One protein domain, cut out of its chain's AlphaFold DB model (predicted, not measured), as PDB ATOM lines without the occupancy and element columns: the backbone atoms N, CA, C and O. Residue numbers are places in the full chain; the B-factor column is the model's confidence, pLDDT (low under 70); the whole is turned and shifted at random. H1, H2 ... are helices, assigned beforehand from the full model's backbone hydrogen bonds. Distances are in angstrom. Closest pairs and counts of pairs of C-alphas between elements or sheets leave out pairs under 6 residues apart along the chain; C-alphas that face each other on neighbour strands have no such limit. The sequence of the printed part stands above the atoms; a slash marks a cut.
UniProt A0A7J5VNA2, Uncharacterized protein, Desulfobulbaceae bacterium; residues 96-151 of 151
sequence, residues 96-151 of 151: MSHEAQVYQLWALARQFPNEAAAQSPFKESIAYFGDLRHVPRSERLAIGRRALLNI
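This is residues 96 to 151 of the 151 residues of an uncharacterized protein of Desulfobulbaceae bacterium (UniProt A0A7J5VNA2). Three short helices make a small, flat body: H1 and H3 slant past each other, running opposite ways, and H2 packs crosswise on the later part of H1. The long link from H1 to H2 swings away from this body as a loop, and its residues 114 to 120 stick out at one end. The printed part has 56 residues with three named helices, H1, H2 and H3 in that order along the chain, and no named strand; the class is all helix. The whole is compact, with a radius of gyration of the C-alphas of 10.9 A, and its C-alphas span 31 by 27 by 14 A.

Find C-alpha 98 at (223.451, 193.273, 171.983); there H1 begins, and it runs through residues 98 to 109, 16.6 A from first to last C-alpha, to C-alpha 109 at (216.484, 185.315, 159.232). H3, residues 137 to 148, also has 12 residues and measures 16.9 A; look for its last C-alpha, that of Leu 148, at (226.653, 195.023, 164.837). Between these two in the chain comes H2, residues 121 to 129, from Pro 121 to Phe 129, 12.0 A long.

Start at H1, which touches both other helices. With its residues 105 to 109 alone it touches H2; the closest C-alphas, those of Leu 105 and Ser 125, are 5.0 A apart. The lines of H1 and H2 are about perpendicular, at 81 degrees. Next look at residues 144 to 148, the part of H3 that alone touches H1; the closest C-alphas of H1 and H3, those of Trp 106 and Gly 144, are 6.2 A apart. H1 and H3 run opposite ways at a steep tilt of 39 degrees. H2 and H3 are close but not clearly touching: their closest C-alphas, those of Phe 129 and Ile 143, are 7.1 A apart, and their lines are about perpendicular, at 88 degrees. In the backbones of H1, H2 and H3, every O i to N i+4 pair is within hydrogen-bond range.

Look to Glu 115 and Leu 149 for the two C-alphas farthest apart, at 31.3 A. The printed part runs from residue 96 to residue 151, the chain's last residue, and has no cut. The link from H1 to H2, with 11 residues between them, is long; the link from H2 to H3, with 7, is short. Read the B-factor column for the model's confidence: the mean pLDDT of the printed part is 88.5, and residues 113 to 119 are under 70. Residues 114 to 120 stand free.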
ATOM      1  N   MET A  96     220.564 188.815 177.482       93.56
ATOM      2  CA  MET A  96     221.437 188.760 176.308       93.56
ATOM      3  C   MET A  96     222.147 190.093 176.051       93.56
ATOM      4  O   MET A  96     221.523 191.156 176.089       93.56
ATOM      5  N   SER A  97     223.427 190.026 175.673       94.25
ATOM      6  CA  SER A  97     224.143 191.181 175.124       94.25
ATOM      7  C   SER A  97     223.566 191.601 173.766       94.25
ATOM      8  O   SER A  97     222.877 190.818 173.106       94.25
ATOM      9  N   HIS A  98     223.870 192.820 173.313       93.62
ATOM     10  CA  HIS A  98     223.451 193.273 171.983       93.62
ATOM     11  C   HIS A  98     223.990 192.356 170.879       93.62
ATOM     12  O   HIS A  98     223.266 192.021 169.947       93.62
ATOM     13  N   GLU A  99     225.225 191.874 171.009       94.94
ATOM     14  CA  GLU A  99     225.831 190.957 170.046       94.94
ATOM     15  C   GLU A  99     225.081 189.623 169.977       94.94
ATOM     16  O   GLU A  99     224.853 189.107 168.882       94.94
ATOM     17  N   ALA A 100     224.663 189.085 171.127       95.38
ATOM     18  CA  ALA A 100     223.874 187.859 171.198       95.38
ATOM     19  C   ALA A 100     222.474 188.047 170.589       95.38
ATOM     20  O   ALA A 100     222.034 187.202 169.812       95.38
ATOM     21  N   GLN A 101     221.813 189.180 170.857       94.38
ATOM     22  CA  GLN A 101     220.508 189.515 170.268       94.38
ATOM     23  C   GLN A 101     220.591 189.643 168.740       94.38
ATOM     24  O   GLN A 101     219.791 189.049 168.016       94.38
ATOM     25  N   VAL A 102     221.596 190.364 168.233       95.50
ATOM     26  CA  VAL A 102     221.851 190.495 166.789       95.50
ATOM     27  C   VAL A 102     222.118 189.141 166.165       95.50
ATOM     28  O   VAL A 102     221.571 188.839 165.104       95.50
ATOM     29  N   TYR A 103     222.941 188.317 166.813       96.25
ATOM     30  CA  TYR A 103     223.239 186.983 166.325       96.25
ATOM     31  C   TYR A 103     221.989 186.101 166.260       96.25
ATOM     32  O   TYR A 103     221.757 185.456 165.237       96.25
ATOM     33  N   GLN A 104     221.164 186.104 167.312       95.06
ATOM     34  CA  GLN A 104     219.922 185.339 167.364       95.06
ATOM     35  C   GLN A 104     218.975 185.763 166.239       95.06
ATOM     36  O   GLN A 104     218.546 184.922 165.451       95.06
ATOM     37  N   LEU A 105     218.707 187.064 166.094       94.25
ATOM     38  CA  LEU A 105     217.852 187.567 165.021       94.25
ATOM     39  C   LEU A 105     218.436 187.234 163.644       94.25
ATOM     40  O   LEU A 105     217.715 186.728 162.791       94.25
ATOM     41  N   TRP A 106     219.734 187.425 163.416       96.06
ATOM     42  CA  TRP A 106     220.378 187.047 162.154       96.06
ATOM     43  C   TRP A 106     220.237 185.547 161.847       96.06
ATOM     44  O   TRP A 106     220.007 185.158 160.700       96.06
ATOM     45  N   ALA A 107     220.345 184.691 162.865       94.75
ATOM     46  CA  ALA A 107     220.166 183.254 162.722       94.75
ATOM     47  C   ALA A 107     218.714 182.882 162.374       94.75
ATOM     48  O   ALA A 107     218.504 182.030 161.512       94.75
ATOM     49  N   LEU A 108     217.724 183.567 162.952       92.44
ATOM     50  CA  LEU A 108     216.314 183.388 162.590       92.44
ATOM     51  C   LEU A 108     216.027 183.820 161.142       92.44
ATOM     52  O   LEU A 108     215.279 183.143 160.446       92.44
ATOM     53  N   ALA A 109     216.680 184.864 160.621       92.62
ATOM     54  CA  ALA A 109     216.484 185.315 159.232       92.62
ATOM     55  C   ALA A 109     216.955 184.274 158.202       92.62
ATOM     56  O   ALA A 109     216.574 184.312 157.031       92.62
ATOM     57  N   ARG A 110     217.803 183.333 158.635       92.06
ATOM     58  CA  ARG A 110     218.278 182.195 157.837       92.06
ATOM     59  C   ARG A 110     217.318 181.012 157.862       92.06
ATOM     60  O   ARG A 110     217.465 180.109 157.045       92.06
ATOM     61  N   GLN A 111     216.373 180.996 158.795       82.44
ATOM     62  CA  GLN A 111     215.445 179.898 159.027       82.44
ATOM     63  C   GLN A 111     214.030 180.464 159.047       82.44
ATOM     64  O   GLN A 111     213.543 180.862 160.088       82.44
ATOM     65  N   PHE A 112     213.345 180.519 157.907       71.19
ATOM     66  CA  PHE A 112     211.940 180.929 157.907       71.19
ATOM     67  C   PHE A 112     211.034 179.706 157.786       71.19
ATOM     68  O   PHE A 112     210.991 179.113 156.698       71.19
ATOM     69  N   PRO A 113     210.302 179.316 158.845       67.56
ATOM     70  CA  PRO A 113     209.209 178.379 158.672       67.56
ATOM     71  C   PRO A 113     208.134 179.066 157.824       67.56
ATOM     72  O   PRO A 113     207.746 180.199 158.101       67.56
ATOM     73  N   ASN A 114     207.648 178.386 156.783       61.00
ATOM     74  CA  ASN A 114     206.662 178.946 155.846       61.00
ATOM     75  C   ASN A 114     205.363 179.429 156.535       61.00
ATOM     76  O   ASN A 114     204.616 180.201 155.942       61.00
ATOM     77  N   GLU A 115     205.116 179.008 157.779       61.78
ATOM     78  CA  GLU A 115     203.920 179.295 158.581       61.78
ATOM     79  C   GLU A 115     204.221 180.146 159.831       61.78
ATOM     80  O   GLU A 115     203.550 180.029 160.857       61.78
ATOM     81  N   ALA A 116     205.248 181.000 159.794       63.97
ATOM     82  CA  ALA A 116     205.573 181.843 160.941       63.97
ATOM     83  C   ALA A 116     204.408 182.798 161.292       63.97
ATOM     84  O   ALA A 116     203.906 183.538 160.441       63.97
ATOM     85  N   ALA A 117     203.986 182.810 162.561       64.06
ATOM     86  CA  ALA A 117     202.910 183.677 163.038       64.06
ATOM     87  C   ALA A 117     203.224 185.171 162.810       64.06
ATOM     88  O   ALA A 117     204.382 185.594 162.782       64.06
ATOM     89  N   ALA A 118     202.180 186.000 162.701       66.75
ATOM     90  CA  ALA A 118     202.299 187.421 162.358       66.75
ATOM     91  C   ALA A 118     203.104 188.281 163.359       66.75
ATOM     92  O   ALA A 118     203.503 189.383 162.981       66.75
ATOM     93  N   GLN A 119     203.317 187.785 164.584       69.56
ATOM     94  CA  GLN A 119     204.103 188.393 165.675       69.56
ATOM     95  C   GLN A 119     205.284 187.492 166.090       69.56
ATOM     96  O   GLN A 119     205.649 187.428 167.259       69.56
ATOM     97  N   SER A 120     205.799 186.681 165.164       81.00
ATOM     98  CA  SER A 120     206.913 185.784 165.464       81.00
ATOM     99  C   SER A 120     208.262 186.501 165.320       81.00
ATOM    100  O   SER A 120     208.428 187.223 164.332       81.00
ATOM    101  N   PRO A 121     209.255 186.182 166.179       84.00
ATOM    102  CA  PRO A 121     210.641 186.664 166.076       84.00
ATOM    103  C   PRO A 121     211.260 186.530 164.677       84.00
ATOM    104  O   PRO A 121     212.121 187.313 164.281       84.00
ATOM    105  N   PHE A 122     210.796 185.552 163.894       87.00
ATOM    106  CA  PHE A 122     211.182 185.352 162.499       87.00
ATOM    107  C   PHE A 122     210.783 186.518 161.591       87.00
ATOM    108  O   PHE A 122     211.541 186.900 160.700       87.00
ATOM    109  N   LYS A 123     209.602 187.102 161.801       85.38
ATOM    110  CA  LYS A 123     209.110 188.217 160.993       85.38
ATOM    111  C   LYS A 123     209.870 189.502 161.298       85.38
ATOM    112  O   LYS A 123     210.244 190.197 160.354       85.38
ATOM    113  N   GLU A 124     210.120 189.818 162.573       87.88
ATOM    114  CA  GLU A 124     210.951 190.979 162.925       87.88
ATOM    115  C   GLU A 124     212.381 190.807 162.405       87.88
ATOM    116  O   GLU A 124     212.952 191.729 161.822       87.88
ATOM    117  N   SER A 125     212.926 189.601 162.549       92.25
ATOM    118  CA  SER A 125     214.236 189.238 162.026       92.25
ATOM    119  C   SER A 125     214.347 189.462 160.509       92.25
ATOM    120  O   SER A 125     215.258 190.160 160.064       92.25
ATOM    121  N   ILE A 126     213.394 188.967 159.708       90.12
ATOM    122  CA  ILE A 126     213.378 189.181 158.250       90.12
ATOM    123  C   ILE A 126     213.145 190.647 157.895       90.12
ATOM    124  O   ILE A 126     213.738 191.142 156.941       90.12
ATOM    125  N   ALA A 127     212.299 191.363 158.638       89.94
ATOM    126  CA  ALA A 127     212.086 192.787 158.395       89.94
ATOM    127  C   ALA A 127     213.382 193.595 158.573       89.94
ATOM    128  O   ALA A 127     213.601 194.563 157.848       89.94
ATOM    129  N   TYR A 128     214.242 193.185 159.509       92.81
ATOM    130  CA  TYR A 128     215.511 193.851 159.782       92.81
ATOM    131  C   TYR A 128     216.651 193.391 158.856       92.81
ATOM    132  O   TYR A 128     217.371 194.219 158.302       92.81
ATOM    133  N   PHE A 129     216.826 192.079 158.671       94.06
ATOM    134  CA  PHE A 129     217.955 191.499 157.932       94.06
ATOM    135  C   PHE A 129     217.664 191.168 156.464       94.06
ATOM    136  O   PHE A 129     218.602 190.970 155.690       94.06
ATOM    137  N   GLY A 130     216.392 191.098 156.075       92.25
ATOM    138  CA  GLY A 130     215.948 190.464 154.835       92.25
ATOM    139  C   GLY A 130     215.848 188.938 154.950       92.25
ATOM    140  O   GLY A 130     216.215 188.341 155.960       92.25
ATOM    141  N   ASP A 131     215.342 188.291 153.897       91.06
ATOM    142  CA  ASP A 131     215.341 186.826 153.789       91.06
ATOM    143  C   ASP A 131     216.744 186.332 153.415       91.06
ATOM    144  O   ASP A 131     217.219 186.549 152.297       91.06
ATOM    145  N   LEU A 132     217.413 185.662 154.356       93.81
ATOM    146  CA  LEU A 132     218.790 185.210 154.176       93.81
ATOM    147  C   LEU A 132     218.897 183.776 153.642       93.81
ATOM    148  O   LEU A 132     220.010 183.309 153.399       93.81
ATOM    149  N   ARG A 133     217.790 183.052 153.427       90.44
ATOM    150  CA  ARG A 133     217.820 181.614 153.077       90.44
ATOM    151  C   ARG A 133     218.617 181.315 151.807       90.44
ATOM    152  O   ARG A 133     219.318 180.307 151.737       90.44
ATOM    153  N   HIS A 134     218.548 182.212 150.829       91.06
ATOM    154  CA  HIS A 134     219.185 182.048 149.519       91.06
ATOM    155  C   HIS A 134     220.418 182.936 149.319       91.06
ATOM    156  O   HIS A 134     221.016 182.931 148.244       91.06
ATOM    157  N   VAL A 135     220.819 183.678 150.351       94.81
ATOM    158  CA  VAL A 135     221.978 184.573 150.303       94.81
ATOM    159  C   VAL A 135     223.263 183.761 150.544       94.81
ATOM    160  O   VAL A 135     223.289 182.948 151.478       94.81
ATOM    161  N   PRO A 136     224.338 183.958 149.751       95.75
ATOM    162  CA  PRO A 136     225.629 183.309 149.976       95.75
ATOM    163  C   PRO A 136     226.164 183.539 151.392       95.75
ATOM    164  O   PRO A 136     226.010 184.617 151.959       95.75
ATOM    165  N   ARG A 137     226.837 182.535 151.971       94.50
ATOM    166  CA  ARG A 137     227.285 182.578 153.376       94.50
ATOM    167  C   ARG A 137     228.105 183.829 153.714       94.50
ATOM    168  O   ARG A 137     227.795 184.470 154.711       94.50
ATOM    169  N   SER A 138     229.100 184.177 152.901       95.12
ATOM    170  CA  SER A 138     229.941 185.365 153.121       95.12
ATOM    171  C   SER A 138     229.113 186.654 153.145       95.12
ATOM    172  O   SER A 138     229.277 187.493 154.027       95.12
ATOM    173  N   GLU A 139     228.137 186.783 152.246       96.88
ATOM    174  CA  GLU A 139     227.227 187.928 152.223       96.88
ATOM    175  C   GLU A 139     226.302 187.953 153.450       96.88
ATOM    176  O   GLU A 139     226.104 189.013 154.049       96.88
ATOM    177  N   ARG A 140     225.812 186.793 153.912       96.25
ATOM    178  CA  ARG A 140     225.060 186.706 155.176       96.25
ATOM    179  C   ARG A 140     225.895 187.183 156.357       96.25
ATOM    180  O   ARG A 140     225.392 187.948 157.179       96.25
ATOM    181  N   LEU A 141     227.151 186.755 156.455       96.62
ATOM    182  CA  LEU A 141     228.045 187.169 157.540       96.62
ATOM    183  C   LEU A 141     228.334 188.672 157.479       96.62
ATOM    184  O   LEU A 141     228.269 189.342 158.508       96.62
ATOM    185  N   ALA A 142     228.536 189.228 156.282       96.81
ATOM    186  CA  ALA A 142     228.684 190.667 156.083       96.81
ATOM    187  C   ALA A 142     227.424 191.457 156.490       96.81
ATOM    188  O   ALA A 142     227.532 192.540 157.067       96.81
ATOM    189  N   ILE A 143     226.224 190.927 156.232       96.69
ATOM    190  CA  ILE A 143     224.956 191.497 156.712       96.69
ATOM    191  C   ILE A 143     224.921 191.527 158.249       96.69
ATOM    192  O   ILE A 143     224.675 192.589 158.824       96.69
ATOM    193  N   GLY A 144     225.243 190.413 158.914       96.25
ATOM    194  CA  GLY A 144     225.321 190.348 160.379       96.25
ATOM    195  C   GLY A 144     226.366 191.306 160.961       96.25
ATOM    196  O   GLY A 144     226.099 192.020 161.926       96.25
ATOM    197  N   ARG A 145     227.533 191.418 160.313       96.38
ATOM    198  CA  ARG A 145     228.588 192.364 160.700       96.38
ATOM    199  C   ARG A 145     228.124 193.814 160.621       96.38
ATOM    200  O   ARG A 145     228.406 194.584 161.530       96.38
ATOM    201  N   ARG A 146     227.429 194.194 159.543       96.25
ATOM    202  CA  ARG A 146     226.893 195.556 159.389       96.25
ATOM    203  C   ARG A 146     225.882 195.891 160.478       96.25
ATOM    204  O   ARG A 146     225.916 197.006 160.978       96.25
ATOM    205  N   ALA A 147     225.033 194.940 160.866       94.81
ATOM    206  CA  ALA A 147     224.089 195.148 161.959       94.81
ATOM    207  C   ALA A 147     224.795 195.458 163.285       94.81
ATOM    208  O   ALA A 147     224.416 196.417 163.941       94.81
ATOM    209  N   LEU A 148     225.868 194.734 163.627       92.94
ATOM    210  CA  LEU A 148     226.653 195.023 164.837       92.94
ATOM    211  C   LEU A 148     227.290 196.419 164.853       92.94
ATOM    212  O   LEU A 148     227.529 196.956 165.924       92.94
ATOM    213  N   LEU A 149     227.600 196.994 163.688       90.38
ATOM    214  CA  LEU A 149     228.216 198.324 163.592       90.38
ATOM    215  C   LEU A 149     227.205 199.476 163.713       90.38
ATOM    216  O   LEU A 149     227.618 200.629 163.794       90.38
ATOM    217  N   ASN A 150     225.906 199.173 163.685       83.31
ATOM    218  CA  ASN A 150     224.820 200.156 163.692       83.31
ATOM    219  C   ASN A 150     224.104 200.256 165.054       83.31
ATOM    220  O   ASN A 150     223.008 200.817 165.115       83.31
ATOM    221  N   ILE A 151     224.691 199.692 166.114       74.44
ATOM    222  CA  ILE A 151     224.166 199.651 167.491       74.44
ATOM    223  C   ILE A 151     225.179 200.333 168.402       74.44
ATOM    224  O   ILE A 151     224.738 201.107 169.279       74.44
TER     225      ILE A 151